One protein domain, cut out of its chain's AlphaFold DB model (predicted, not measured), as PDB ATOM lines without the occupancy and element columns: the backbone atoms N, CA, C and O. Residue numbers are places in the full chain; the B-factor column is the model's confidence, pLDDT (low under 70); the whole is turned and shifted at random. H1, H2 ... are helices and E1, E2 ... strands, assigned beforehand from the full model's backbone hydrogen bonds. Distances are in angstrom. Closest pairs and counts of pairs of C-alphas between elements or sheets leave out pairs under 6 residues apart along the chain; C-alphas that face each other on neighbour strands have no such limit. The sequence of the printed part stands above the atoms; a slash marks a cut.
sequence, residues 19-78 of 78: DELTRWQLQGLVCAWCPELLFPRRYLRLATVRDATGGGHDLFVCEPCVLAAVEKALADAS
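AT A GLANCE: This is residues 19 to 78 of the 78 residues of an uncharacterized protein of Streptomyces sp. 8K308 (UniProt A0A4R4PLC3). A narrow two-stranded hairpin, E1 and E2, forms a small body with the short helix H1 and a long loop covering one face of it, and the helix H2 leaves one end of the hairpin as an arm. The chain turns a corner where E2 runs into H2, and residues 67 to 78 stick out free of the body. The loop of residues 27 to 42 passes over the face where H1 lies and then folds round to the beginning of E1. The printed part has 60 residues, with two named helices and two named strands in the order H1, E1, E2, H2; the sheet, in the order E1 - E2, is antiparallel, and the class is mixed, helices and strands. The whole is only just loose, close to compact, with a radius of gyration of the C-alphas of 12.8 A, and it is elongated, spanning 42 by 26 by 16 A.

HOW THE PARTS SIT: The sheet is the hairpin of E1, residues 43 to 50, and E2, residues 56 to 62. The two strands are antiparallel neighbours, with 153 degrees between their N-to-C directions. The C-alphas of Tyr 43 and Cys 62 face each other at 4.2 A, and at the other end of the pair those of Arg 50 and Gly 56 face each other at 4.6 A. Backbone N 46 and O 59 are within hydrogen-bond range at 2.8 A, and so are N 57 and O 49, also at 2.8 A. H1, residues 23 to 26, has 5 pairs of C-alphas within 8 A of E2. The closest C-alphas of H1 and E2 are those of Leu 26 and His 57, 5.9 A apart, and the centres of the two elements are 8.6 A apart. H2, residues 63 to 76, follows E2 with no residue between them. H2 has 2 pairs of C-alphas within 8 A of E1, the closest being those of Tyr 43 and Glu 63, 5.2 A apart. The centres of E1 and H2 are 16.9 A apart. H1 and H2 are apart. Every O i to N i+4 pair inside H2 is within hydrogen-bond range, while H1, with 4 residues, is too short for such a pair and has 1 pair of O i and N i+3, which is within range.

IN THESE COORDINATES: E1 is 20.5 A long from its first to its last C-alpha, beginning with C-alpha 43 at (152.338, 166.892, 171.008). E2 is 19.9 A long and goes back from C-alpha 56 at (170.522, 162.640, 169.721) to C-alpha 62 at (150.937, 163.491, 173.033). H2 is 20.1 A long, from C-alpha 63 at (149.014, 166.213, 174.967) to C-alpha 76 at (150.263, 162.319, 194.618). H1 is 5.1 A long and begins with C-alpha 23 at (162.028, 152.994, 165.999).

THE WHOLE: The two C-alphas farthest apart are those of Thr 53, in the link between E1 and E2, and Ser 78, at 42.2 A. Residues 67 to 78, of which 67 to 76 belong to H2, stand free. The body without them has 48 residues, spans 31 by 15 by 15 A and has a radius of gyration of 10.3 A. The link from H1 to E1, 16 residues, is long; those from E1 to E2 and from E2 to H2 are tight. The printed part has no cut from residue 19 to residue 78, the chain's last residue. The mean pLDDT of the printed part is 91.6, and one printed residue, Ser 78, is under 70.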
ATOM      1  N   ASP A  19     166.945 152.406 174.654       92.12
ATOM      2  CA  ASP A  19     166.762 150.974 174.395       92.12
ATOM      3  C   ASP A  19     165.339 150.458 174.674       92.12
ATOM      4  O   ASP A  19     164.967 149.396 174.175       92.12
ATOM      5  N   GLU A  20     164.521 151.227 175.394       91.81
ATOM      6  CA  GLU A  20     163.114 150.908 175.665       91.81
ATOM      7  C   GLU A  20     162.176 151.381 174.542       91.81
ATOM      8  O   GLU A  20     160.990 151.044 174.520       91.81
ATOM      9  N   LEU A  21     162.694 152.178 173.604       93.06
ATOM     10  CA  LEU A  21     161.901 152.863 172.592       93.06
ATOM     11  C   LEU A  21     161.896 152.126 171.260       93.06
ATOM     12  O   LEU A  21     162.908 151.663 170.733       93.06
ATOM     13  N   THR A  22     160.722 152.098 170.644       94.62
ATOM     14  CA  THR A  22     160.583 151.617 169.273       94.62
ATOM     15  C   THR A  22     161.160 152.627 168.283       94.62
ATOM     16  O   THR A  22     161.165 153.841 168.509       94.62
ATOM     17  N   ARG A  23     161.557 152.141 167.102       94.38
ATOM     18  CA  ARG A  23     162.028 152.994 165.999       94.38
ATOM     19  C   ARG A  23     161.054 154.131 165.661       94.38
ATOM     20  O   ARG A  23     161.498 155.227 165.345       94.38
ATOM     21  N   TRP A  24     159.746 153.884 165.732       95.31
ATOM     22  CA  TRP A  24     158.715 154.886 165.435       95.31
ATOM     23  C   TRP A  24     158.664 156.009 166.474       95.31
ATOM     24  O   TRP A  24     158.415 157.162 166.121       95.31
ATOM     25  N   GLN A  25     158.934 155.687 167.741       95.25
ATOM     26  CA  GLN A  25     159.027 156.673 168.817       95.25
ATOM     27  C   GLN A  25     160.311 157.498 168.695       95.25
ATOM     28  O   GLN A  25     160.257 158.719 168.790       95.25
ATOM     29  N   LEU A  26     161.440 156.852 168.381       94.31
ATOM     30  CA  LEU A  26     162.719 157.533 168.129       94.31
ATOM     31  C   LEU A  26     162.677 158.460 166.902       94.31
ATOM     32  O   LEU A  26     163.391 159.453 166.848       94.31
ATOM     33  N   GLN A  27     161.823 158.161 165.919       94.56
ATOM     34  CA  GLN A  27     161.586 159.017 164.751       94.56
ATOM     35  C   GLN A  27     160.585 160.157 165.006       94.56
ATOM     36  O   GLN A  27     160.326 160.940 164.094       94.56
ATOM     37  N   GLY A  28     159.991 160.247 166.201       92.94
ATOM     38  CA  GLY A  28     158.994 161.269 166.526       92.94
ATOM     39  C   GLY A  28     157.656 161.098 165.798       92.94
ATOM     40  O   GLY A  28     156.936 162.071 165.596       92.94
ATOM     41  N   LEU A  29     157.312 159.874 165.379       94.75
ATOM     42  CA  LEU A  29     156.034 159.571 164.717       94.75
ATOM     43  C   LEU A  29     154.967 159.092 165.710       94.75
ATOM     44  O   LEU A  29     153.774 159.342 165.521       94.75
ATOM     45  N   VAL A  30     155.405 158.419 166.772       96.44
ATOM     46  CA  VAL A  30     154.571 157.834 167.828       96.44
ATOM     47  C   VAL A  30     154.973 158.426 169.176       96.44
ATOM     48  O   VAL A  30     156.134 158.772 169.389       96.44
ATOM     49  N   CYS A  31     154.009 158.554 170.083       96.00
ATOM     50  CA  CYS A  31     154.234 159.054 171.434       96.00
ATOM     51  C   CYS A  31     155.239 158.186 172.212       96.00
ATOM     52  O   CYS A  31     155.188 156.959 172.190       96.00
ATOM     53  N   ALA A  32     156.142 158.815 172.962       96.00
ATOM     54  CA  ALA A  32     157.132 158.100 173.766       96.00
ATOM     55  C   ALA A  32     156.514 157.291 174.925       96.00
ATOM     56  O   ALA A  32     157.128 156.337 175.389       96.00
ATOM     57  N   TRP A  33     155.303 157.635 175.385       95.06
ATOM     58  CA  TRP A  33     154.627 156.951 176.504       95.06
ATOM     59  C   TRP A  33     153.482 156.028 176.091       95.06
ATOM     60  O   TRP A  33     153.024 155.224 176.899       95.06
ATOM     61  N   CYS A  34     152.985 156.137 174.861       93.31
ATOM     62  CA  CYS A  34     151.882 155.312 174.384       93.31
ATOM     63  C   CYS A  34     152.036 155.008 172.888       93.31
ATOM     64  O   CYS A  34     152.676 155.770 172.171       93.31
ATOM     65  N   PRO A  35     151.440 153.923 172.374       90.31
ATOM     66  CA  PRO A  35     151.600 153.526 170.975       90.31
ATOM     67  C   PRO A  35     150.803 154.389 169.971       90.31
ATOM     68  O   PRO A  35     150.656 153.999 168.817       90.31
ATOM     69  N   GLU A  36     150.290 155.555 170.379       93.44
ATOM     70  CA  GLU A  36     149.475 156.427 169.528       93.44
ATOM     71  C   GLU A  36     150.323 157.308 168.601       93.44
ATOM     72  O   GLU A  36     151.372 157.838 168.982       93.44
ATOM     73  N   LEU A  37     149.814 157.528 167.387       93.94
ATOM     74  CA  LEU A  37     150.408 158.447 166.419       93.94
ATOM     75  C   LEU A  37     150.330 159.895 166.914       93.94
ATOM     76  O   LEU A  37     149.282 160.374 167.355       93.94
ATOM     77  N   LEU A  38     151.442 160.618 166.781       91.81
ATOM     78  CA  LEU A  38     151.515 162.028 167.165       91.81
ATOM     79  C   LEU A  38     150.815 162.931 166.158       91.81
ATOM     80  O   LEU A  38     150.230 163.929 166.550       91.81
ATOM     81  N   PHE A  39     150.801 162.571 164.877       88.25
ATOM     82  CA  PHE A  39     149.998 163.264 163.874       88.25
ATOM     83  C   PHE A  39     148.649 162.552 163.702       88.25
ATOM     84  O   PHE A  39     148.647 161.336 163.498       88.25
ATOM     85  N   PRO A  40     147.498 163.257 163.751       88.75
ATOM     86  CA  PRO A  40     147.297 164.717 163.761       88.75
ATOM     87  C   PRO A  40     147.082 165.339 165.161       88.75
ATOM     88  O   PRO A  40     146.442 166.383 165.290       88.75
ATOM     89  N   ARG A  41     147.534 164.689 166.236       87.75
ATOM     90  CA  ARG A  41     147.344 165.157 167.616       87.75
ATOM     91  C   ARG A  41     148.295 166.311 167.962       87.75
ATOM     92  O   ARG A  41     149.303 166.545 167.302       87.75
ATOM     93  N   ARG A  42     147.980 167.042 169.035       92.50
ATOM     94  CA  ARG A  42     148.945 167.952 169.665       92.50
ATOM     95  C   ARG A  42     149.971 167.143 170.444       92.50
ATOM     96  O   ARG A  42     149.617 166.173 171.119       92.50
ATOM     97  N   TYR A  43     151.224 167.557 170.355       94.12
ATOM     98  CA  TYR A  43     152.338 166.892 171.008       94.12
ATOM     99  C   TYR A  43     153.357 167.902 171.522       94.12
ATOM    100  O   TYR A  43     153.473 169.010 170.998       94.12
ATOM    101  N   LEU A  44     154.081 167.505 172.561       94.00
ATOM    102  CA  LEU A  44     155.144 168.282 173.179       94.00
ATOM    103  C   LEU A  44     156.452 167.502 173.109       94.00
ATOM    104  O   LEU A  44     156.462 166.271 173.164       94.00
ATOM    105  N   ARG A  45     157.565 168.226 172.998       94.12
ATOM    106  CA  ARG A  45     158.900 167.644 173.136       94.12
ATOM    107  C   ARG A  45     159.154 167.341 174.612       94.12
ATOM    108  O   ARG A  45     159.019 168.233 175.443       94.12
ATOM    109  N   LEU A  46     159.529 166.101 174.911       93.00
ATOM    110  CA  LEU A  46     159.819 165.622 176.259       93.00
ATOM    111  C   LEU A  46     161.298 165.817 176.614       93.00
ATOM    112  O   LEU A  46     161.628 166.543 177.545       93.00
ATOM    113  N   ALA A  47     162.193 165.168 175.870       93.62
ATOM    114  CA  ALA A  47     163.633 165.163 176.126       93.62
ATOM    115  C   ALA A  47     164.402 164.731 174.871       93.62
ATOM    116  O   ALA A  47     163.806 164.212 173.929       93.62
ATOM    117  N   THR A  48     165.725 164.896 174.874       94.75
ATOM    118  CA  THR A  48     166.610 164.246 173.897       94.75
ATOM    119  C   THR A  48     167.305 163.072 174.567       94.75
ATOM    120  O   THR A  48     168.019 163.265 175.552       94.75
ATOM    121  N   VAL A  49     167.144 161.875 174.015       93.88
ATOM    122  CA  VAL A  49     167.925 160.696 174.410       93.88
ATOM    123  C   VAL A  49     169.077 160.487 173.438       93.88
ATOM    124  O   VAL A  49     169.024 160.946 172.297       93.88
ATOM    125  N   ARG A  50     170.148 159.832 173.890       93.50
ATOM    126  CA  ARG A  50     171.323 159.562 173.057       93.50
ATOM    127  C   ARG A  50     171.448 158.077 172.770       93.50
ATOM    128  O   ARG A  50     171.269 157.266 173.672       93.50
ATOM    129  N   ASP A  51     171.786 157.746 171.532       92.19
ATOM    130  CA  ASP A  51     172.179 156.392 171.158       92.19
ATOM    131  C   ASP A  51     173.640 156.091 171.546       92.19
ATOM    132  O   ASP A  51     174.391 156.967 171.986       92.19
ATOM    133  N   ALA A  52     174.061 154.837 171.357       90.75
ATOM    134  CA  ALA A  52     175.405 154.365 171.704       90.75
ATOM    135  C   ALA A  52     176.541 155.054 170.920       90.75
ATOM    136  O   ALA A  52     177.693 155.023 171.350       90.75
ATOM    137  N   THR A  53     176.233 155.675 169.781       93.38
ATOM    138  CA  THR A  53     177.177 156.459 168.966       93.38
ATOM    139  C   THR A  53     177.183 157.945 169.331       93.38
ATOM    140  O   THR A  53     177.998 158.706 168.812       93.38
ATOM    141  N   GLY A  54     176.305 158.362 170.248       91.06
ATOM    142  CA  GLY A  54     176.129 159.748 170.669       91.06
ATOM    143  C   GLY A  54     175.120 160.543 169.836       91.06
ATOM    144  O   GLY A  54     174.989 161.748 170.063       91.06
ATOM    145  N   GLY A  55     174.397 159.911 168.905       92.19
ATOM    146  CA  GLY A  55     173.327 160.554 168.142       92.19
ATOM    147  C   GLY A  55     172.141 160.909 169.039       92.19
ATOM    148  O   GLY A  55     171.701 160.098 169.850       92.19
ATOM    149  N   GLY A  56     171.655 162.148 168.937       94.12
ATOM    150  CA  GLY A  56     170.522 162.640 169.721       94.12
ATOM    151  C   GLY A  56     169.191 162.389 169.020       94.12
ATOM    152  O   GLY A  56     169.043 162.736 167.850       94.12
ATOM    153  N   HIS A  57     168.220 161.844 169.748       94.38
ATOM    154  CA  HIS A  57     166.855 161.598 169.282       94.38
ATOM    155  C   HIS A  57     165.885 162.348 170.186       94.38
ATOM    156  O   HIS A  57     165.855 162.123 171.399       94.38
ATOM    157  N   ASP A  58     165.125 163.275 169.610       95.25
ATOM    158  CA  ASP A  58     164.101 164.009 170.344       95.25
ATOM    159  C   ASP A  58     162.861 163.137 170.536       95.25
ATOM    160  O   ASP A  58     162.275 162.627 169.582       95.25
ATOM    161  N   LEU A  59     162.456 162.991 171.791       95.25
ATOM    162  CA  LEU A  59     161.253 162.277 172.175       95.25
ATOM    163  C   LEU A  59     160.087 163.241 172.274       95.25
ATOM    164  O   LEU A  59     160.200 164.330 172.842       95.25
ATOM    165  N   PHE A  60     158.944 162.794 171.779       95.88
ATOM    166  CA  PHE A  60     157.714 163.564 171.775       95.88
ATOM    167  C   PHE A  60     156.600 162.772 172.444       95.88
ATOM    168  O   PHE A  60     156.511 161.552 172.316       95.88
ATOM    169  N   VAL A  61     155.735 163.477 173.158       96.19
ATOM    170  CA  VAL A  61     154.600 162.910 173.885       96.19
ATOM    171  C   VAL A  61     153.324 163.622 173.473       96.19
ATOM    172  O   VAL A  61     153.329 164.827 173.224       96.19
ATOM    173  N   CYS A  62     152.220 162.888 173.367       95.75
ATOM    174  CA  CYS A  62     150.937 163.491 173.033       95.75
ATOM    175  C   CYS A  62     150.370 164.272 174.231       95.75
ATOM    176  O   CYS A  62     150.560 163.891 175.386       95.75
ATOM    177  N   GLU A  63     149.644 165.355 173.950       93.56
ATOM    178  CA  GLU A  63     149.014 166.213 174.967       93.56
ATOM    179  C   GLU A  63     148.183 165.428 176.010       93.56
ATOM    180  O   GLU A  63     148.368 165.684 177.200       93.56
ATOM    181  N   PRO A  64     147.364 164.411 175.646       93.56
ATOM    182  CA  PRO A  64     146.608 163.625 176.629       93.56
ATOM    183  C   PRO A  64     147.494 162.888 177.639       93.56
ATOM    184  O   PRO A  64     147.162 162.801 178.817       93.56
ATOM    185  N   CYS A  65     148.633 162.366 177.184       93.62
ATOM    186  CA  CYS A  65     149.586 161.670 178.038       93.62
ATOM    187  C   CYS A  65     150.266 162.626 179.024       93.62
ATOM    188  O   CYS A  65     150.457 162.266 180.184       93.62
ATOM    189  N   VAL A  66     150.588 163.850 178.588       92.25
ATOM    190  CA  VAL A  66     151.137 164.893 179.470       92.25
ATOM    191  C   VAL A  66     150.126 165.303 180.529       92.25
ATOM    192  O   VAL A  66     150.474 165.330 181.706       92.25
ATOM    193  N   LEU A  67     148.878 165.566 180.132       91.69
ATOM    194  CA  LEU A  67     147.817 165.936 181.068       91.69
ATOM    195  C   LEU A  67     147.621 164.857 182.135       91.69
ATOM    196  O   LEU A  67     147.718 165.164 183.318       91.69
ATOM    197  N   ALA A  68     147.496 163.591 181.727       91.75
ATOM    198  CA  ALA A  68     147.341 162.483 182.665       91.75
ATOM    199  C   ALA A  68     148.530 162.350 183.638       91.75
ATOM    200  O   ALA A  68     148.338 162.064 184.821       91.75
ATOM    201  N   ALA A  69     149.762 162.565 183.162       89.81
ATOM    202  CA  ALA A  69     150.952 162.525 184.009       89.81
ATOM    203  C   ALA A  69     150.976 163.676 185.029       89.81
ATOM    204  O   ALA A  69     151.301 163.455 186.195       89.81
ATOM    205  N   VAL A  70     150.599 164.885 184.606       88.88
ATOM    206  CA  VAL A  70     150.520 166.063 185.479       88.88
ATOM    207  C   VAL A  70     149.399 165.909 186.504       88.88
ATOM    208  O   VAL A  70     149.640 166.120 187.687       88.88
ATOM    209  N   GLU A  71     148.204 165.488 186.090       90.06
ATOM    210  CA  GLU A  71     147.074 165.241 186.995       90.06
ATOM    211  C   GLU A  71     147.435 164.213 188.069       90.06
ATOM    212  O   GLU A  71     147.175 164.434 189.252       90.06
ATOM    213  N   LYS A  72     148.108 163.122 187.678       87.19
ATOM    214  CA  LYS A  72     148.603 162.125 188.627       87.19
ATOM    215  C   LYS A  72     149.620 162.723 189.600       87.19
ATOM    216  O   LYS A  72     149.506 162.496 190.798       87.19
ATOM    217  N   ALA A  73     150.592 163.488 189.107       85.69
ATOM    218  CA  ALA A  73     151.607 164.100 189.961       85.69
ATOM    219  C   ALA A  73     151.010 165.105 190.960       85.69
ATOM    220  O   ALA A  73     151.444 165.160 192.106       85.69
ATOM    221  N   LEU A  74     149.998 165.870 190.544       85.88
ATOM    222  CA  LEU A  74     149.269 166.783 191.424       85.88
ATOM    223  C   LEU A  74     148.458 166.031 192.490       85.88
ATOM    224  O   LEU A  74     148.397 166.481 193.633       85.88
ATOM    225  N   ALA A  75     147.867 164.887 192.133       85.69
ATOM    226  CA  ALA A  75     147.141 164.035 193.070       85.69
ATOM    227  C   ALA A  75     148.063 163.356 194.101       85.69
ATOM    228  O   ALA A  75     147.691 163.279 195.263       85.69
ATOM    229  N   ASP A  76     149.257 162.900 193.705       79.56
ATOM    230  CA  ASP A  76     150.263 162.319 194.618       79.56
ATOM    231  C   ASP A  76     150.875 163.363 195.577       79.56
ATOM    232  O   ASP A  76     151.382 163.017 196.643       79.56
ATOM    233  N   ALA A  77     150.856 164.645 195.197       73.69
ATOM    234  CA  ALA A  77     151.402 165.746 195.991       73.69
ATOM    235  C   ALA A  77     150.403 166.372 196.987       73.69
ATOM    236  O   ALA A  77     150.803 167.255 197.751       73.69
ATOM    237  N   SER A  78     149.129 165.958 196.957       60.81
ATOM    238  CA  SER A  78     148.037 166.465 197.813       60.81
ATOM    239  C   SER A  78     147.746 165.525 198.980       60.81
ATOM    240  O   SER A  78     147.520 166.044 200.097       60.81
TER     241      SER A  78